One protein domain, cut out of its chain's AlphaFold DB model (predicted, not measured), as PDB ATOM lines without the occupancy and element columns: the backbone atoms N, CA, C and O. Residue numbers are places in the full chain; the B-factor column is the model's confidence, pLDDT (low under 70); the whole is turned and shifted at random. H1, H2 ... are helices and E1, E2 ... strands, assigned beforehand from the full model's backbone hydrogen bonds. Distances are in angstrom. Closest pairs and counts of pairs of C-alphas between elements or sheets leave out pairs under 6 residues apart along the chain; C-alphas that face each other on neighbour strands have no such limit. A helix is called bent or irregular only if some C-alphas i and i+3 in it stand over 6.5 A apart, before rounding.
ATOM      1  N   SER A 189      12.405 -22.633  76.675       91.94
ATOM      2  CA  SER A 189      12.643 -22.445  78.110       91.94
ATOM      3  C   SER A 189      13.727 -23.392  78.633       91.94
ATOM      4  O   SER A 189      13.749 -24.577  78.308       91.94
ATOM      5  N   TYR A 190      14.594 -22.881  79.504       93.81
ATOM      6  CA  TYR A 190      15.396 -23.667  80.435       93.81
ATOM      7  C   TYR A 190      14.868 -23.430  81.847       93.81
ATOM      8  O   TYR A 190      14.761 -22.283  82.283       93.81
ATOM      9  N   TYR A 191      14.585 -24.507  82.570       92.00
ATOM     10  CA  TYR A 191      14.050 -24.460  83.925       92.00
ATOM     11  C   TYR A 191      14.831 -25.407  84.846       92.00
ATOM     12  O   TYR A 191      15.190 -26.519  84.458       92.00
ATOM     13  N   ASN A 192      15.064 -24.968  86.083       91.19
ATOM     14  CA  ASN A 192      15.472 -25.815  87.198       91.19
ATOM     15  C   ASN A 192      14.870 -25.289  88.514       91.19
ATOM     16  O   ASN A 192      14.237 -24.238  88.540       91.19
ATOM     17  N   ASN A 193      15.148 -25.962  89.634       86.06
ATOM     18  CA  ASN A 193      14.601 -25.612  90.955       86.06
ATOM     19  C   ASN A 193      14.994 -24.213  91.489       86.06
ATOM     20  O   ASN A 193      14.608 -23.857  92.599       86.06
ATOM     21  N   LEU A 194      15.830 -23.449  90.781       90.94
ATOM     22  CA  LEU A 194      16.319 -22.135  91.207       90.94
ATOM     23  C   LEU A 194      15.776 -20.996  90.343       90.94
ATOM     24  O   LEU A 194      15.612 -19.886  90.848       90.94
ATOM     25  N   PHE A 195      15.595 -21.228  89.043       92.88
ATOM     26  CA  PHE A 195      15.159 -20.203  88.100       92.88
ATOM     27  C   PHE A 195      14.629 -20.809  86.798       92.88
ATOM     28  O   PHE A 195      14.876 -21.972  86.467       92.88
ATOM     29  N   VAL A 196      13.973 -19.956  86.022       93.06
ATOM     30  CA  VAL A 196      13.634 -20.162  84.621       93.06
ATOM     31  C   VAL A 196      14.206 -19.029  83.778       93.06
ATOM     32  O   VAL A 196      14.367 -17.903  84.250       93.06
ATOM     33  N   ILE A 197      14.587 -19.343  82.546       95.19
ATOM     34  CA  ILE A 197      15.036 -18.372  81.550       95.19
ATOM     35  C   ILE A 197      14.744 -18.915  80.155       95.19
ATOM     36  O   ILE A 197      14.754 -20.128  79.951       95.19
ATOM     37  N   GLN A 198      14.523 -18.038  79.183       95.00
ATOM     38  CA  GLN A 198      14.288 -18.428  77.802       95.00
ATOM     39  C   GLN A 198      15.436 -18.041  76.880       95.00
ATOM     40  O   GLN A 198      16.113 -17.030  77.058       95.00
ATOM     41  N   PHE A 199      15.620 -18.852  75.845       96.62
ATOM     42  CA  PHE A 199      16.571 -18.618  74.770       96.62
ATOM     43  C   PHE A 199      15.853 -18.659  73.420       96.62
ATOM     44  O   PHE A 199      14.818 -19.314  73.293       96.62
ATOM     45  N   PRO A 200      16.397 -18.010  72.378       96.25
ATOM     46  CA  PRO A 200      15.858 -18.155  71.034       96.25
ATOM     47  C   PRO A 200      15.847 -19.623  70.591       96.25
ATOM     48  O   PRO A 200      16.716 -20.414  70.976       96.25
ATOM     49  N   GLN A 201      14.859 -19.996  69.779       95.31
ATOM     50  CA  GLN A 201      14.643 -21.388  69.363       95.31
ATOM     51  C   GLN A 201      15.833 -21.983  68.588       95.31
ATOM     52  O   GLN A 201      16.078 -23.185  68.632       95.31
ATOM     53  N   ASP A 202      16.585 -21.144  67.880       95.81
ATOM     54  CA  ASP A 202      17.745 -21.511  67.067       95.81
ATOM     55  C   ASP A 202      19.070 -21.537  67.854       95.81
ATOM     56  O   ASP A 202      20.117 -21.900  67.305       95.81
ATOM     57  N   TRP A 203      19.054 -21.176  69.141       97.19
ATOM     58  CA  TRP A 203      20.237 -21.226  69.998       97.19
ATOM     59  C   TRP A 203      20.468 -22.635  70.544       97.19
ATOM     60  O   TRP A 203      19.546 -23.391  70.838       97.19
ATOM     61  N   SER A 204      21.737 -22.996  70.729       96.88
ATOM     62  CA  SER A 204      22.090 -24.231  71.433       96.88
ATOM     63  C   SER A 204      22.096 -23.969  72.934       96.88
ATOM     64  O   SER A 204      22.916 -23.183  73.408       96.88
ATOM     65  N   VAL A 205      21.221 -24.653  73.670       97.75
ATOM     66  CA  VAL A 205      21.199 -24.638  75.139       97.75
ATOM     67  C   VAL A 205      22.085 -25.769  75.665       97.75
ATOM     68  O   VAL A 205      21.976 -26.913  75.219       97.75
ATOM     69  N   LYS A 206      23.015 -25.450  76.568       97.38
ATOM     70  CA  LYS A 206      23.973 -26.401  77.149       97.38
ATOM     71  C   LYS A 206      24.064 -26.257  78.659       97.38
ATOM     72  O   LYS A 206      24.146 -25.148  79.176       97.38
ATOM     73  N   GLU A 207      24.168 -27.393  79.333       97.44
ATOM     74  CA  GLU A 207      24.412 -27.494  80.772       97.44
ATOM     75  C   GLU A 207      25.826 -28.017  81.062       97.44
ATOM     76  O   GLU A 207      26.544 -28.473  80.167       97.44
ATOM     77  N   GLY A 208      26.237 -27.952  82.330       91.25
ATOM     78  CA  GLY A 208      27.484 -28.563  82.800       91.25
ATOM     79  C   GLY A 208      28.760 -27.803  82.429       91.25
ATOM     80  O   GLY A 208      29.860 -28.325  82.623       91.25
ATOM     81  N   LEU A 209      28.653 -26.570  81.920       92.75
ATOM     82  CA  LEU A 209      29.826 -25.711  81.771       92.75
ATOM     83  C   LEU A 209      30.283 -25.214  83.159       92.75
ATOM     84  O   LEU A 209      29.444 -24.802  83.967       92.75
ATOM     85  N   PRO A 210      31.598 -25.223  83.458       93.00
ATOM     86  CA  PRO A 210      32.107 -24.849  84.775       93.00
ATOM     87  C   PRO A 210      31.616 -23.476  85.249       93.00
ATOM     88  O   PRO A 210      31.787 -22.475  84.556       93.00
ATOM     89  N   GLY A 211      31.043 -23.431  86.454       92.00
ATOM     90  CA  GLY A 211      30.563 -22.190  87.074       92.00
ATOM     91  C   GLY A 211      29.235 -21.661  86.524       92.00
ATOM     92  O   GLY A 211      28.835 -20.556  86.884       92.00
ATOM     93  N   THR A 212      28.543 -22.428  85.680       96.69
ATOM     94  CA  THR A 212      27.244 -22.050  85.108       96.69
ATOM     95  C   THR A 212      26.229 -23.169  85.309       96.69
ATOM     96  O   THR A 212      26.598 -24.342  85.346       96.69
ATOM     97  N   HIS A 213      24.956 -22.805  85.410       96.69
ATOM     98  CA  HIS A 213      23.840 -23.746  85.315       96.69
ATOM     99  C   HIS A 213      23.514 -24.039  83.857       96.69
ATOM    100  O   HIS A 213      23.426 -25.195  83.461       96.69
ATOM    101  N   VAL A 214      23.406 -22.977  83.055       98.00
ATOM    102  CA  VAL A 214      23.030 -23.054  81.645       98.00
ATOM    103  C   VAL A 214      23.778 -22.020  80.814       98.00
ATOM    104  O   VAL A 214      24.120 -20.932  81.291       98.00
ATOM    105  N   ALA A 215      23.997 -22.363  79.551       98.12
ATOM    106  CA  ALA A 215      24.497 -21.484  78.515       98.12
ATOM    107  C   ALA A 215      23.647 -21.597  77.246       98.12
ATOM    108  O   ALA A 215      23.520 -22.685  76.687       98.12
ATOM    109  N   GLY A 216      23.131 -20.473  76.759       97.94
ATOM    110  CA  GLY A 216      22.622 -20.333  75.398       97.94
ATOM    111  C   GLY A 216      23.739 -19.857  74.472       97.94
ATOM    112  O   GLY A 216      24.453 -18.910  74.803       97.94
ATOM    113  N   ILE A 217      23.902 -20.507  73.321       96.94
ATOM    114  CA  ILE A 217      24.939 -20.191  72.330       96.94
ATOM    115  C   ILE A 217      24.269 -19.873  70.988       96.94
ATOM    116  O   ILE A 217      23.646 -20.761  70.394       96.94
ATOM    117  N   SER A 218      24.442 -18.638  70.502       95.88
ATOM    118  CA  SER A 218      23.869 -18.136  69.242       95.88
ATOM    119  C   SER A 218      24.312 -18.972  68.050       95.88
ATOM    120  O   SER A 218      25.410 -19.521  68.113       95.88
ATOM    121  N   PRO A 219      23.519 -19.150  66.980       93.62
ATOM    122  CA  PRO A 219      23.973 -19.857  65.780       93.62
ATOM    123  C   PRO A 219      25.236 -19.212  65.195       93.62
ATOM    124  O   PRO A 219      25.460 -18.014  65.325       93.62
ATOM    125  N   GLN A 220      26.072 -20.015  64.536       91.00
ATOM    126  CA  GLN A 220      27.232 -19.475  63.831       91.00
ATOM    127  C   GLN A 220      26.752 -18.728  62.579       91.00
ATOM    128  O   GLN A 220      26.156 -19.341  61.694       91.00
ATOM    129  N   THR A 221      27.002 -17.421  62.510       86.56
ATOM    130  CA  THR A 221      26.585 -16.557  61.392       86.56
ATOM    131  C   THR A 221      27.587 -16.591  60.233       86.56
ATOM    132  O   THR A 221      27.178 -16.613  59.073       86.56
ATOM    133  N   ASP A 222      28.889 -16.675  60.530       85.88
ATOM    134  CA  ASP A 222      29.978 -16.847  59.560       85.88
ATOM    135  C   ASP A 222      30.820 -18.093  59.917       85.88
ATOM    136  O   ASP A 222      31.359 -18.169  61.023       85.88
ATOM    137  N   PRO A 223      31.007 -19.068  59.002       87.75
ATOM    138  CA  PRO A 223      31.898 -20.214  59.209       87.75
ATOM    139  C   PRO A 223      33.342 -19.853  59.594       87.75
ATOM    140  O   PRO A 223      34.069 -20.698  60.121       87.75
ATOM    141  N   LYS A 224      33.783 -18.629  59.285       86.06
ATOM    142  CA  LYS A 224      35.106 -18.104  59.641       86.06
ATOM    143  C   LYS A 224      35.145 -17.427  61.003       86.06
ATOM    144  O   LYS A 224      36.250 -17.169  61.473       86.06
ATOM    145  N   ASP A 225      33.997 -17.133  61.608       81.00
ATOM    146  CA  ASP A 225      33.941 -16.579  62.953       81.00
ATOM    147  C   ASP A 225      34.150 -17.709  63.973       81.00
ATOM    148  O   ASP A 225      33.313 -18.614  64.079       81.00
ATOM    149  N   PRO A 226      35.289 -17.729  64.695       80.62
ATOM    150  CA  PRO A 226      35.520 -18.717  65.737       80.62
ATOM    151  C   PRO A 226      34.716 -18.412  67.009       80.62
ATOM    152  O   PRO A 226      34.697 -19.242  67.921       80.62
ATOM    153  N   PHE A 227      34.116 -17.224  67.107       87.25
ATOM    154  CA  PHE A 227      33.350 -16.787  68.254       87.25
ATOM    155  C   PHE A 227      31.858 -16.978  67.988       87.25
ATOM    156  O   PHE A 227      31.357 -16.785  66.890       87.25
ATOM    157  N   ARG A 228      31.134 -17.412  69.014       91.44
ATOM    158  CA  ARG A 228      29.673 -17.435  69.005       91.44
ATOM    159  C   ARG A 228      29.222 -16.689  70.236       91.44
ATOM    160  O   ARG A 228      29.738 -16.950  71.331       91.44
ATOM    161  N   ASP A 229      28.288 -15.772  70.048       93.69
ATOM    162  CA  ASP A 229      27.684 -15.052  71.151       93.69
ATOM    163  C   ASP A 229      27.073 -16.040  72.136       93.69
ATOM    164  O   ASP A 229      26.505 -17.077  71.775       93.69
ATOM    165  N   ARG A 230      27.243 -15.739  73.417       95.56
ATOM    166  CA  ARG A 230      26.783 -16.621  74.481       95.56
ATOM    167  C   ARG A 230      26.132 -15.834  75.592       95.56
ATOM    168  O   ARG A 230      26.604 -14.758  75.959       95.56
ATOM    169  N   PHE A 231      25.103 -16.436  76.159       97.94
ATOM    170  CA  PHE A 231      24.461 -15.997  77.381       97.94
ATOM    171  C   PHE A 231      24.578 -17.121  78.402       97.94
ATOM    172  O   PHE A 231      24.195 -18.251  78.115       97.94
ATOM    173  N   THR A 232      25.113 -16.844  79.584       98.25
ATOM    174  CA  THR A 232      25.265 -17.845  80.645       98.25
ATOM    175  C   THR A 232      24.613 -17.380  81.930       98.25
ATOM    176  O   THR A 232      24.743 -16.209  82.285       98.25
ATOM    177  N   VAL A 233      24.001 -18.311  82.658       98.31
ATOM    178  CA  VAL A 233      23.483 -18.073  84.007       98.31
ATOM    179  C   VAL A 233      24.271 -18.918  84.992       98.31
ATOM    180  O   VAL A 233      24.324 -20.142  84.876       98.31
ATOM    181  N   GLY A 234      24.882 -18.269  85.975       97.75
ATOM    182  CA  GLY A 234      25.462 -18.908  87.153       97.75
ATOM    183  C   GLY A 234      24.754 -18.433  88.415       97.75
ATOM    184  O   GLY A 234      24.065 -17.415  88.404       97.75
ATOM    185  N   SER A 235      24.929 -19.145  89.525       96.94
ATOM    186  CA  SER A 235      24.482 -18.628  90.818       96.94
ATOM    187  C   SER A 235      25.361 -19.105  91.956       96.94
ATOM    188  O   SER A 235      25.882 -20.219  91.909       96.94
ATOM    189  N   GLN A 236      25.387 -18.347  93.041       97.19
ATOM    190  CA  GLN A 236      26.042 -18.752  94.277       97.19
ATOM    191  C   GLN A 236      25.348 -18.159  95.506       97.19
ATOM    192  O   GLN A 236      24.751 -17.088  95.406       97.19
ATOM    193  N   PRO A 237      25.421 -18.824  96.671       96.88
ATOM    194  CA  PRO A 237      24.916 -18.243  97.906       96.88
ATOM    195  C   PRO A 237      25.707 -16.982  98.267       96.88
ATOM    196  O   PRO A 237      26.934 -16.931  98.101       96.88
ATOM    197  N   LEU A 238      25.009 -15.972  98.784       96.44
ATOM    198  CA  LEU A 238      25.656 -14.822  99.396       96.44
ATOM    199  C   LEU A 238      26.300 -15.277 100.713       96.44
ATOM    200  O   LEU A 238      25.678 -15.947 101.536       96.44
ATOM    201  N   LYS A 239      27.590 -14.981 100.890       94.94
ATOM    202  CA  LYS A 239      28.322 -15.401 102.092       94.94
ATOM    203  C   LYS A 239      27.807 -14.644 103.313       94.94
ATOM    204  O   LYS A 239      27.581 -13.441 103.234       94.94
ATOM    205  N   GLU A 240      27.719 -15.329 104.449       95.00
ATOM    206  CA  GLU A 240      27.337 -14.706 105.718       95.00
ATOM    207  C   GLU A 240      28.217 -13.477 106.022       95.00
ATOM    208  O   GLU A 240      29.442 -13.505 105.859       95.00
ATOM    209  N   GLY A 241      27.578 -12.369 106.408       95.31
ATOM    210  CA  GLY A 241      28.244 -11.094 106.695       95.31
ATOM    211  C   GLY A 241      28.734 -10.308 105.468       95.31
ATOM    212  O   GLY A 241      29.355  -9.255 105.630       95.31
ATOM    213  N   MET A 242      28.482 -10.781 104.244       97.38
ATOM    214  CA  MET A 242      28.733 -10.033 103.010       97.38
ATOM    215  C   MET A 242      27.430  -9.418 102.502       97.38
ATOM    216  O   MET A 242      26.444 -10.123 102.343       97.38
ATOM    217  N   THR A 243      27.431  -8.114 102.227       97.69
ATOM    218  CA  THR A 243      26.300  -7.454 101.561       97.69
ATOM    219  C   THR A 243      26.353  -7.690 100.055       97.69
ATOM    220  O   THR A 243      27.435  -7.905  99.498       97.69
ATOM    221  N   TYR A 244      25.199  -7.611  99.396       97.31
ATOM    222  CA  TYR A 244      25.092  -7.707  97.945       97.31
ATOM    223  C   TYR A 244      25.964  -6.684  97.211       97.31
ATOM    224  O   TYR A 244      26.788  -7.086  96.393       97.31
ATOM    225  N   ASP A 245      25.909  -5.399  97.572       98.25
ATOM    226  CA  ASP A 245      26.740  -4.374  96.921       98.25
ATOM    227  C   ASP A 245      28.233  -4.675  97.037       98.25
ATOM    228  O   ASP A 245      28.959  -4.678  96.048       98.25
ATOM    229  N   LYS A 246      28.696  -5.039  98.239       98.06
ATOM    230  CA  LYS A 246      30.101  -5.395  98.458       98.06
ATOM    231  C   LYS A 246      30.500  -6.635  97.661       98.06
ATOM    232  O   LYS A 246      31.655  -6.759  97.248       98.06
ATOM    233  N   TYR A 247      29.576  -7.581  97.502       98.00
ATOM    234  CA  TYR A 247      29.781  -8.750  96.667       98.00
ATOM    235  C   TYR A 247      29.935  -8.350  95.193       98.00
ATOM    236  O   TYR A 247      30.912  -8.761  94.562       98.00
ATOM    237  N   VAL A 248      29.018  -7.539  94.665       98.31
ATOM    238  CA  VAL A 248      29.029  -7.063  93.276       98.31
ATOM    239  C   VAL A 248      30.291  -6.257  92.989       98.31
ATOM    240  O   VAL A 248      31.044  -6.636  92.093       98.31
ATOM    241  N   ASP A 249      30.575  -5.226  93.789       98.31
ATOM    242  CA  ASP A 249      31.719  -4.326  93.596       98.31
ATOM    243  C   ASP A 249      33.028  -5.125  93.539       98.31
ATOM    244  O   ASP A 249      33.822  -4.999  92.605       98.31
ATOM    245  N   LYS A 250      33.210  -6.067  94.475       97.94
ATOM    246  CA  LYS A 250      34.384  -6.945  94.489       97.94
ATOM    247  C   LYS A 250      34.498  -7.787  93.215       97.94
ATOM    248  O   LYS A 250      35.612  -8.003  92.731       97.94
ATOM    249  N   ASN A 251      33.393  -8.331  92.706       97.62
ATOM    250  CA  ASN A 251      33.421  -9.153  91.496       97.62
ATOM    251  C   ASN A 251      33.679  -8.312  90.243       97.62
ATOM    252  O   ASN A 251      34.451  -8.745  89.389       97.62
ATOM    253  N   PHE A 252      33.103  -7.115  90.151       98.31
ATOM    254  CA  PHE A 252      33.357  -6.173  89.060       98.31
ATOM    255  C   PHE A 252      34.825  -5.725  89.038       98.31
ATOM    256  O   PHE A 252      35.476  -5.827  87.995       98.31
ATOM    257  N   ASP A 253      35.393  -5.364  90.191       98.12
ATOM    258  CA  ASP A 253      36.818  -5.027  90.329       98.12
ATOM    259  C   ASP A 253      37.731  -6.205  89.957       98.12
ATOM    260  O   ASP A 253      38.753  -6.057  89.274       98.12
ATOM    261  N   THR A 254      37.353  -7.414  90.382       96.88
ATOM    262  CA  THR A 254      38.087  -8.640  90.040       96.88
ATOM    263  C   THR A 254      38.061  -8.879  88.531       96.88
ATOM    264  O   THR A 254      39.100  -9.155  87.936       96.88
ATOM    265  N   LEU A 255      36.905  -8.719  87.885       95.50
ATOM    266  CA  LEU A 255      36.762  -8.909  86.445       95.50
ATOM    267  C   LEU A 255      37.605  -7.900  85.650       95.50
ATOM    268  O   LEU A 255      38.335  -8.291  84.738       95.50
ATOM    269  N   LEU A 256      37.559  -6.619  86.029       97.25
ATOM    270  CA  LEU A 256      38.332  -5.553  85.380       97.25
ATOM    271  C   LEU A 256      39.846  -5.740  85.545       97.25
ATOM    272  O   LEU A 256      40.603  -5.439  84.626       97.25
ATOM    273  N   SER A 257      40.296  -6.249  86.694       97.19
ATOM    274  CA  SER A 257      41.723  -6.475  86.963       97.19
ATOM    275  C   SER A 257      42.274  -7.764  86.345       97.19
ATOM    276  O   SER A 257      43.459  -7.821  86.016       97.19
ATOM    277  N   GLN A 258      41.442  -8.794  86.169       95.81
ATOM    278  CA  GLN A 258      41.867 -10.087  85.623       95.81
ATOM    279  C   GLN A 258      41.799 -10.165  84.096       95.81
ATOM    280  O   GLN A 258      42.522 -10.965  83.501       95.81
ATOM    281  N   LEU A 259      40.955  -9.357  83.446       95.31
ATOM    282  CA  LEU A 259      40.815  -9.350  81.992       95.31
ATOM    283  C   LEU A 259      41.827  -8.390  81.333       95.31
ATOM    284  O   LEU A 259      41.743  -7.173  81.519       95.31
ATOM    285  N   PRO A 260      42.766  -8.888  80.506       94.12
ATOM    286  CA  PRO A 260      43.760  -8.039  79.858       94.12
ATOM    287  C   PRO A 260      43.129  -6.962  78.967       94.12
ATOM    288  O   PRO A 260      42.328  -7.244  78.071       94.12
ATOM    289  N   GLY A 261      43.523  -5.711  79.204       95.69
ATOM    290  CA  GLY A 261      43.030  -4.563  78.442       95.69
ATOM    291  C   GLY A 261      41.539  -4.287  78.630       95.69
ATOM    292  O   GLY A 261      40.941  -3.687  77.736       95.69
ATOM    293  N   ALA A 262      40.944  -4.745  79.737       97.69
ATOM    294  CA  ALA A 262      39.563  -4.439  80.059       97.69
ATOM    295  C   ALA A 262      39.343  -2.933  80.227       97.69
ATOM    296  O   ALA A 262      40.128  -2.233  80.869       97.69
ATOM    297  N   GLN A 263      38.260  -2.438  79.640       97.38
ATOM    298  CA  GLN A 263      37.797  -1.067  79.773       97.38
ATOM    299  C   GLN A 263      36.293  -1.081  80.005       97.38
ATOM    300  O   GLN A 263      35.537  -1.665  79.226       97.38
ATOM    301  N   LYS A 264      35.880  -0.419  81.083       98.19
ATOM    302  CA  LYS A 264      34.475  -0.219  81.422       98.19
ATOM    303  C   LYS A 264      33.804   0.659  80.365       98.19
ATOM    304  O   LYS A 264      34.334   1.712  80.019       98.19
ATOM    305  N   ILE A 265      32.659   0.207  79.865       97.81
ATOM    306  CA  ILE A 265      31.788   0.949  78.946       97.81
ATOM    307  C   ILE A 265      30.685   1.629  79.754       97.81
ATOM    308  O   ILE A 265      30.514   2.840  79.653       97.81
ATOM    309  N   ASN A 266      29.974   0.852  80.572       98.06
ATOM    310  CA  ASN A 266      28.858   1.313  81.387       98.06
ATOM    311  C   ASN A 266      28.817   0.556  82.721       98.06
ATOM    312  O   ASN A 266      29.277  -0.579  82.805       98.06
ATOM    313  N   GLU A 267      28.254   1.173  83.752       98.31
ATOM    314  CA  GLU A 267      27.919   0.524  85.020       98.31
ATOM    315  C   GLU A 267      26.707   1.221  85.627       98.31
ATOM    316  O   GLU A 267      26.635   2.452  85.618       98.31
ATOM    317  N   GLY A 268      25.765   0.449  86.156       98.06
ATOM    318  CA  GLY A 268      24.547   1.011  86.722       98.06
ATOM    319  C   GLY A 268      23.656  -0.026  87.384       98.06
ATOM    320  O   GLY A 268      24.092  -1.130  87.721       98.06
ATOM    321  N   THR A 269      22.401   0.360  87.574       97.88
ATOM    322  CA  THR A 269      21.319  -0.505  88.038       97.88
ATOM    323  C   THR A 269      20.280  -0.677  86.934       97.88
ATOM    324  O   THR A 269      20.120   0.187  86.068       97.88
ATOM    325  N   ARG A 270      19.571  -1.804  86.955       95.50
ATOM    326  CA  ARG A 270      18.379  -2.055  86.136       95.50
ATOM    327  C   ARG A 270      17.444  -3.014  86.856       95.50
ATOM    328  O   ARG A 270      17.893  -3.758  87.717       95.50
ATOM    329  N   THR A 271      16.179  -3.057  86.467       92.06
ATOM    330  CA  THR A 271      15.245  -4.075  86.965       92.06
ATOM    331  C   THR A 271      15.337  -5.337  86.106       92.06
ATOM    332  O   THR A 271      15.407  -5.243  84.878       92.06
ATOM    333  N   VAL A 272      15.366  -6.506  86.746       89.38
ATOM    334  CA  VAL A 272      15.269  -7.837  86.125       89.38
ATOM    335  C   VAL A 272      14.339  -8.681  86.988       89.38
ATOM    336  O   VAL A 272      14.601  -8.832  88.182       89.38
ATOM    337  N   ALA A 273      13.270  -9.233  86.407       77.75
ATOM    338  CA  ALA A 273      12.276 -10.032  87.136       77.75
ATOM    339  C   ALA A 273      11.679  -9.295  88.354       77.75
ATOM    340  O   ALA A 273      11.627  -9.841  89.458       77.75
ATOM    341  N   GLY A 274      11.353  -8.008  88.190       80.94
ATOM    342  CA  GLY A 274      10.862  -7.151  89.277       80.94
ATOM    343  C   GLY A 274      11.886  -6.801  90.370       80.94
ATOM    344  O   GLY A 274      11.544  -6.096  91.317       80.94
ATOM    345  N   VAL A 275      13.145  -7.245  90.267       89.12
ATOM    346  CA  VAL A 275      14.189  -7.005  91.276       89.12
ATOM    347  C   VAL A 275      15.274  -6.080  90.731       89.12
ATOM    348  O   VAL A 275      15.685  -6.194  89.576       89.12
ATOM    349  N   GLU A 276      15.761  -5.158  91.565       95.62
ATOM    350  CA  GLU A 276      16.919  -4.331  91.223       95.62
ATOM    351  C   GLU A 276      18.176  -5.202  91.066       95.62
ATOM    352  O   GLU A 276      18.530  -6.009  91.924       95.62
ATOM    353  N   ALA A 277      18.862  -5.026  89.945       97.94
ATOM    354  CA  ALA A 277      20.081  -5.717  89.576       97.94
ATOM    355  C   ALA A 277      21.183  -4.700  89.274       97.94
ATOM    356  O   ALA A 277      20.937  -3.626  88.721       97.94
ATOM    357  N   ARG A 278      22.427  -5.060  89.587       98.44
ATOM    358  CA  ARG A 278      23.623  -4.293  89.230       98.44
ATOM    359  C   ARG A 278      24.183  -4.791  87.907       98.44
ATOM    360  O   ARG A 278      24.288  -5.997  87.679       98.44
ATOM    361  N   GLU A 279      24.582  -3.861  87.056       98.50
ATOM    362  CA  GLU A 279      25.060  -4.128  85.705       98.50
ATOM    363  C   GLU A 279      26.445  -3.521  85.462       98.50
ATOM    364  O   GLU A 279      26.720  -2.395  85.874       98.50
ATOM    365  N   LEU A 280      27.289  -4.257  84.737       98.50
ATOM    366  CA  LEU A 280      28.563  -3.802  84.188       98.50
ATOM    367  C   LEU A 280      28.653  -4.199  82.712       98.50
ATOM    368  O   LEU A 280      28.627  -5.385  82.378       98.50
ATOM    369  N   GLU A 281      28.825  -3.215  81.833       98.06
ATOM    370  CA  GLU A 281      29.243  -3.426  80.448       98.06
ATOM    371  C   GLU A 281      30.717  -3.047  80.301       98.06
ATOM    372  O   GLU A 281      31.163  -1.984  80.745       98.06
ATOM    373  N   LEU A 282      31.495  -3.897  79.643       97.94
ATOM    374  CA  LEU A 282      32.908  -3.651  79.379       97.94
ATOM    375  C   LEU A 282      33.327  -4.277  78.053       97.94
ATOM    376  O   LEU A 282      32.636  -5.124  77.491       97.94
ATOM    377  N   PHE A 283      34.503  -3.907  77.565       97.31
ATOM    378  CA  PHE A 283      35.206  -4.721  76.581       97.31
ATOM    379  C   PHE A 283      36.594  -5.071  77.087       97.31
ATOM    380  O   PHE A 283      37.165  -4.337  77.885       97.31
ATOM    381  N   HIS A 284      37.173  -6.150  76.579       96.31
ATOM    382  CA  HIS A 284      38.580  -6.478  76.794       96.31
ATOM    383  C   HIS A 284      39.216  -6.979  75.494       96.31
ATOM    384  O   HIS A 284      38.536  -7.123  74.471       96.31
ATOM    385  N   ARG A 285      40.537  -7.201  75.504       93.62
ATOM    386  CA  ARG A 285      41.256  -7.744  74.345       93.62
ATOM    387  C   ARG A 285      41.923  -9.069  74.686       93.62
ATOM    388  O   ARG A 285      42.848  -9.108  75.489       93.62
ATOM    389  N   ALA A 286      41.490 -10.140  74.032       81.81
ATOM    390  CA  ALA A 286      42.106 -11.461  74.127       81.81
ATOM    391  C   ALA A 286      42.549 -11.909  72.730       81.81
ATOM    392  O   ALA A 286      41.787 -11.814  71.775       81.81
ATOM    393  N   GLY A 287      43.810 -12.326  72.573       84.81
ATOM    394  CA  GLY A 287      44.332 -12.752  71.264       84.81
ATOM    395  C   GLY A 287      44.268 -11.672  70.169       84.81
ATOM    396  O   GLY A 287      44.149 -11.996  68.995       84.81
ATOM    397  N   GLY A 288      44.293 -10.386  70.543       86.62
ATOM    398  CA  GLY A 288      44.148  -9.248  69.619       86.62
ATOM    399  C   GLY A 288      42.700  -8.905  69.237       86.62
ATOM    400  O   GLY A 288      42.445  -7.808  68.734       86.62
ATOM    401  N   GLN A 289      41.748  -9.783  69.545       88.56
ATOM    402  CA  GLN A 289      40.322  -9.598  69.289       88.56
ATOM    403  C   GLN A 289      39.656  -8.792  70.409       88.56
ATOM    404  O   GLN A 289      40.036  -8.911  71.573       88.56
ATOM    405  N   LYS A 290      38.691  -7.933  70.053       93.25
ATOM    406  CA  LYS A 290      37.905  -7.142  71.010       93.25
ATOM    407  C   LYS A 290      36.615  -7.897  71.335       93.25
ATOM    408  O   LYS A 290      35.779  -8.065  70.453       93.25
ATOM    409  N   THR A 291      36.453  -8.288  72.594       94.00
ATOM    410  CA  THR A 291      35.256  -8.972  73.104       94.00
ATOM    411  C   THR A 291      34.505  -8.031  74.032       94.00
ATOM    412  O   THR A 291      35.120  -7.365  74.866       94.00
ATOM    413  N   PHE A 292      33.190  -7.970  73.874       96.44
ATOM    414  CA  PHE A 292      32.273  -7.184  74.688       96.44
ATOM    415  C   PHE A 292      31.570  -8.105  75.668       96.44
ATOM    416  O   PHE A 292      31.131  -9.191  75.290       96.44
ATOM    417  N   LEU A 293      31.496  -7.670  76.919       96.75
ATOM    418  CA  LEU A 293      30.864  -8.398  78.002       96.75
ATOM    419  C   LEU A 293      29.806  -7.514  78.652       96.75
ATOM    420  O   LEU A 293      30.056  -6.334  78.911       96.75
ATOM    421  N   ARG A 294      28.667  -8.118  78.976       97.81
ATOM    422  CA  ARG A 294      27.636  -7.533  79.829       97.81
ATOM    423  C   ARG A 294      27.350  -8.490  80.964       97.81
ATOM    424  O   ARG A 294      27.057  -9.659  80.728       97.81
ATOM    425  N   ILE A 295      27.464  -7.998  82.186       98.38
ATOM    426  CA  ILE A 295      27.289  -8.779  83.401       98.38
ATOM    427  C   ILE A 295      26.184  -8.126  84.203       98.38
ATOM    428  O   ILE A 295      26.296  -6.956  84.553       98.38
ATOM    429  N   VAL A 296      25.145  -8.893  84.501       98.50
ATOM    430  CA  VAL A 296      24.037  -8.478  85.352       98.50
ATOM    431  C   VAL A 296      24.000  -9.413  86.547       98.50
ATOM    432  O   VAL A 296      23.988 -10.634  86.389       98.50
ATOM    433  N   MET A 297      24.047  -8.851  87.749       98.56
ATOM    434  CA  MET A 297      23.963  -9.606  88.994       98.56
ATOM    435  C   MET A 297      22.669  -9.257  89.707       98.56
ATOM    436  O   MET A 297      22.405  -8.078  89.909       98.56
ATOM    437  N   VAL A 298      21.897 -10.251  90.131       97.44
ATOM    438  CA  VAL A 298      20.651 -10.056  90.890       97.44
ATOM    439  C   VAL A 298      20.685 -10.897  92.163       97.44
ATOM    440  O   VAL A 298      21.107 -12.055  92.129       97.44
ATOM    441  N   GLU A 299      20.288 -10.312  93.294       96.25
ATOM    442  CA  GLU A 299      20.084 -11.045  94.545       96.25
ATOM    443  C   GLU A 299      18.619 -11.466  94.669       96.25
ATOM    444  O   GLU A 299      17.718 -10.632  94.645       96.25
ATOM    445  N   LYS A 300      18.374 -12.763  94.864       92.94
ATOM    446  CA  LYS A 300      17.053 -13.284  95.227       92.94
ATOM    447  C   LYS A 300      17.217 -14.399  96.252       92.94
ATOM    448  O   LYS A 300      18.033 -15.304  96.067       92.94
ATOM    449  N   SER A 301      16.466 -14.314  97.350       90.00
ATOM    450  CA  SER A 301      16.415 -15.339  98.406       90.00
ATOM    451  C   SER A 301      17.807 -15.754  98.924       90.00
ATOM    452  O   SER A 301      18.118 -16.937  99.050       90.00
ATOM    453  N   GLY A 302      18.681 -14.767  99.174       93.75
ATOM    454  CA  GLY A 302      20.045 -14.976  99.686       93.75
ATOM    455  C   GLY A 302      21.026 -15.600  98.684       93.75
ATOM    456  O   GLY A 302      22.105 -16.065  99.066       93.75
ATOM    457  N   ARG A 303      20.672 -15.649  97.395       95.62
ATOM    458  CA  ARG A 303      21.521 -16.157  96.311       95.62
ATOM    459  C   ARG A 303      21.755 -15.055  95.289       95.62
ATOM    460  O   ARG A 303      20.839 -14.320  94.939       95.62
ATOM    461  N   ILE A 304      22.983 -14.978  94.787       97.75
ATOM    462  CA  ILE A 304      23.345 -14.090  93.686       97.75
ATOM    463  C   ILE A 304      23.310 -14.890  92.397       97.75
ATOM    464  O   ILE A 304      24.024 -15.889  92.274       97.75
ATOM    465  N   PHE A 305      22.507 -14.442  91.443       98.00
ATOM    466  CA  PHE A 305      22.527 -14.923  90.071       98.00
ATOM    467  C   PHE A 305      23.397 -13.994  89.236       98.00
ATOM    468  O   PHE A 305      23.265 -12.775  89.321       98.00
ATOM    469  N   THR A 306      24.285 -14.573  88.435       98.25
ATOM    470  CA  THR A 306      25.137 -13.847  87.493       98.25
ATOM    471  C   THR A 306      24.693 -14.209  86.086       98.25
ATOM    472  O   THR A 306      24.909 -15.339  85.643       98.25
ATOM    473  N   LEU A 307      24.087 -13.250  85.393       98.31
ATOM    474  CA  LEU A 307      23.715 -13.341  83.989       98.31
ATOM    475  C   LEU A 307      24.805 -12.659  83.165       98.31
ATOM    476  O   LEU A 307      25.132 -11.492  83.378       98.31
ATOM    477  N   PHE A 308      25.421 -13.405  82.262       97.25
ATOM    478  CA  PHE A 308      26.620 -12.970  81.561       97.25
ATOM    479  C   PHE A 308      26.434 -13.142  80.059       97.25
ATOM    480  O   PHE A 308      26.261 -14.260  79.575       97.25
ATOM    481  N   CYS A 309      26.506 -12.034  79.329       96.44
ATOM    482  CA  CYS A 309      26.479 -11.994  77.874       96.44
ATOM    483  C   CYS A 309      27.894 -11.728  77.364       96.44
ATOM    484  O   CYS A 309      28.583 -10.847  77.882       96.44
ATOM    485  N   ALA A 310      28.318 -12.444  76.328       95.38
ATOM    486  CA  ALA A 310      29.564 -12.157  75.632       95.38
ATOM    487  C   ALA A 310      29.369 -12.196  74.122       95.38
ATOM    488  O   ALA A 310      28.744 -13.126  73.615       95.38
ATOM    489  N   GLY A 311      29.960 -11.213  73.444       93.06
ATOM    490  CA  GLY A 311      29.905 -11.043  71.995       93.06
ATOM    491  C   GLY A 311      31.166 -10.403  71.425       93.06
ATOM    492  O   GLY A 311      31.998  -9.856  72.158       93.06
ATOM    493  N   MET A 312      31.308 -10.430  70.105       91.12
ATOM    494  CA  MET A 312      32.332  -9.672  69.375       91.12
ATOM    495  C   MET A 312      31.664  -8.620  68.490       91.12
ATOM    496  O   MET A 312      30.561  -8.828  68.022       91.12
ATOM    497  N   ASN A 313      32.276  -7.451  68.282       79.56
ATOM    498  CA  ASN A 313      31.696  -6.428  67.394       79.56
ATOM    499  C   ASN A 313      31.986  -6.775  65.918       79.56
ATOM    500  O   ASN A 313      33.130  -7.142  65.629       79.56
ATOM    501  N   PRO A 314      31.007  -6.613  65.001       81.75
ATOM    502  CA  PRO A 314      29.715  -5.924  65.186       81.75
ATOM    503  C   PRO A 314      28.581  -6.766  65.779       81.75
ATOM    504  O   PRO A 314      27.593  -6.180  66.219       81.75
ATOM    505  N   ASP A 315      28.725  -8.087  65.853       82.06
ATOM    506  CA  ASP A 315      27.658  -9.010  66.263       82.06
ATOM    507  C   ASP A 315      27.074  -8.693  67.641       82.06
ATOM    508  O   ASP A 315      25.858  -8.676  67.796       82.06
ATOM    509  N   TYR A 316      27.908  -8.300  68.605       87.56
ATOM    510  CA  TYR A 316      27.469  -7.894  69.937       87.56
ATOM    511  C   TYR A 316      26.375  -6.825  69.880       87.56
ATOM    512  O   TYR A 316      25.339  -6.996  70.512       87.56
ATOM    513  N   GLU A 317      26.563  -5.751  69.104       89.62
ATOM    514  CA  GLU A 317      25.560  -4.679  69.012       89.62
ATOM    515  C   GLU A 317      24.271  -5.171  68.342       89.62
ATOM    516  O   GLU A 317      23.182  -4.772  68.748       89.62
ATOM    517  N   ASN A 318      24.380  -6.089  67.376       91.00
ATOM    518  CA  ASN A 318      23.221  -6.708  66.728       91.00
ATOM    519  C   ASN A 318      22.459  -7.648  67.677       91.00
ATOM    520  O   ASN A 318      21.238  -7.757  67.584       91.00
ATOM    521  N   PHE A 319      23.161  -8.312  68.601       91.19
ATOM    522  CA  PHE A 319      22.579  -9.241  69.569       91.19
ATOM    523  C   PHE A 319      22.127  -8.583  70.874       91.19
ATOM    524  O   PHE A 319      21.406  -9.229  71.632       91.19
ATOM    525  N   ARG A 320      22.466  -7.314  71.143       93.06
ATOM    526  CA  ARG A 320      22.012  -6.605  72.357       93.06
ATOM    527  C   ARG A 320      20.500  -6.691  72.582       93.06
ATOM    528  O   ARG A 320      20.126  -7.099  73.679       93.06
ATOM    529  N   PRO A 321      19.631  -6.431  71.582       94.19
ATOM    530  CA  PRO A 321      18.191  -6.590  71.768       94.19
ATOM    531  C   PRO A 321      17.795  -8.024  72.139       94.19
ATOM    532  O   PRO A 321      16.927  -8.229  72.979       94.19
ATOM    533  N   THR A 322      18.448  -9.029  71.551       94.88
ATOM    534  CA  THR A 322      18.211 -10.443  71.880       94.88
ATOM    535  C   THR A 322      18.661 -10.769  73.302       94.88
ATOM    536  O   THR A 322      17.946 -11.462  74.020       94.88
ATOM    537  N   PHE A 323      19.802 -10.239  73.748       95.44
ATOM    538  CA  PHE A 323      20.249 -10.383  75.132       95.44
ATOM    539  C   PHE A 323      19.298  -9.718  76.121       95.44
ATOM    540  O   PHE A 323      19.050 -10.298  77.170       95.44
ATOM    541  N   ASP A 324      18.745  -8.548  75.793       93.94
ATOM    542  CA  ASP A 324      17.736  -7.902  76.635       93.94
ATOM    543  C   ASP A 324      16.464  -8.752  76.735       93.94
ATOM    544  O   ASP A 324      15.948  -8.927  77.833       93.94
ATOM    545  N   LYS A 325      16.012  -9.370  75.635       93.12
ATOM    546  CA  LYS A 325      14.884 -10.317  75.669       93.12
ATOM    547  C   LYS A 325      15.174 -11.547  76.538       93.12
ATOM    548  O   LYS A 325      14.349 -11.908  77.367       93.12
ATOM    549  N   ILE A 326      16.352 -12.165  76.389       95.62
ATOM    550  CA  ILE A 326      16.778 -13.305  77.225       95.62
ATOM    551  C   ILE A 326      16.833 -12.887  78.699       95.62
ATOM    552  O   ILE A 326      16.307 -13.580  79.564       95.62
ATOM    553  N   LEU A 327      17.442 -11.739  78.993       94.94
ATOM    554  CA  LEU A 327      17.569 -11.214  80.348       94.94
ATOM    555  C   LEU A 327      16.203 -10.931  80.984       94.94
ATOM    556  O   LEU A 327      15.995 -11.314  82.129       94.94
ATOM    557  N   ASN A 328      15.276 -10.320  80.246       90.56
ATOM    558  CA  ASN A 328      13.924 -10.028  80.728       90.56
ATOM    559  C   ASN A 328      13.040 -11.286  80.830       90.56
ATOM    560  O   ASN A 328      12.019 -11.266  81.502       90.56
ATOM    561  N   SER A 329      13.434 -12.406  80.212       91.94
ATOM    562  CA  SER A 329      12.766 -13.703  80.408       91.94
ATOM    563  C   SER A 329      13.211 -14.446  81.675       91.94
ATOM    564  O   SER A 329      12.661 -15.499  81.997       91.94
ATOM    565  N   PHE A 330      14.238 -13.950  82.376       93.19
ATOM    566  CA  PHE A 330      14.690 -14.556  83.623       93.19
ATOM    567  C   PHE A 330      13.625 -14.390  84.704       93.19
ATOM    568  O   PHE A 330      13.149 -13.286  84.939       93.19
TER     569      PHE A 330
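Overview. This is residues 189 to 330 of the 343 residues of the protein "DcrB-related protein" of Puniceicoccus vermicola (UniProt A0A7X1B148). A twisted wall of seven strands has one helix over each face: H1 runs along the strands on one face, and H2 packs on the other. A small hairpin, E1 and E2, sits partly face to face with the E3 and E4 end of this sheet and packs on H2. The printed part has 142 residues, with two named helices and nine named strands in the order E1 E2 E3 E4 E5 H1 E6 E7 E8 E9 H2; the large sheet runs E3 E4 E5 E9 E8 E7 E6, all antiparallel. The class is mixed, helices and strands, and the whole is compact, with a radius of gyration of the C-alphas of 14.9 A and spans of 48 by 35 by 26 A.

Along the chain. The large sheet holds E3, residues 204 to 207; E4, 214 to 217; E5, 230 to 237, 23.6 A long; E9, 303 to 312, 29.7 A; E8, 289 to 300, 35.0 A; E7, 275 to 286, 33.1 A; and E6, 263 to 272, 24.4 A, which bends by 62 degrees at residue 269. H1 is residues 244 to 258, 20.9 A, and H2 residues 315 to 328, 20.0 A. E1 is residues 189 to 192 and E2 residues 195 to 200. C-alpha 189 is at (12.643, -22.445, 78.110), and C-alpha 328 at (13.924, -10.028, 80.728).

Arrangement. E3 E4 E5 and E6 E7 E8 E9 are meanders, each strand the antiparallel neighbour of the one before. E5 and E9 are antiparallel neighbours, with 160 degrees between their N-to-C directions, and N 232 and O 308 are 2.8 A apart, within hydrogen-bond range. In the hairpin E8 and E9, N 307 and O 296 are 2.8 A apart. H1 and H2 lie on opposite faces, three layers with the sheet between helices. H1 has a height over the sheet of 8.6 A and lies over E8, at 13 degrees on the local plane; its closest C-alphas to E8 are Tyr 244 and Glu 299, 6.9 A. The closest C-alphas of H2 and E9 are Cys 309 and Phe 323, 7.0 A. The sheet E1 E2 and the large sheet form a sandwich, two sheets face to face, and the parts of them that face each other are 9.0 A apart centre to centre. In the hairpin E1 and E2, N 190 and O 197 are 2.8 A apart. The closest C-alphas of E2 and H2 are Gln 198 and Ile 326, 5.7 A. Every O i to N i+4 pair of H1 is within hydrogen-bond range, and 8 of 10 in H2, which is irregular: C-alphas 318 and 321 are 7.1 A apart.

Size, cuts and confidence. The two C-alphas farthest apart, of Pro 223 and Gly 241, are 48.5 A apart. The printed part has no cut. The link E4 to E5, residues 218 to 229, is long. The mean pLDDT of the printed part is 94.2, and no printed residue is under 70.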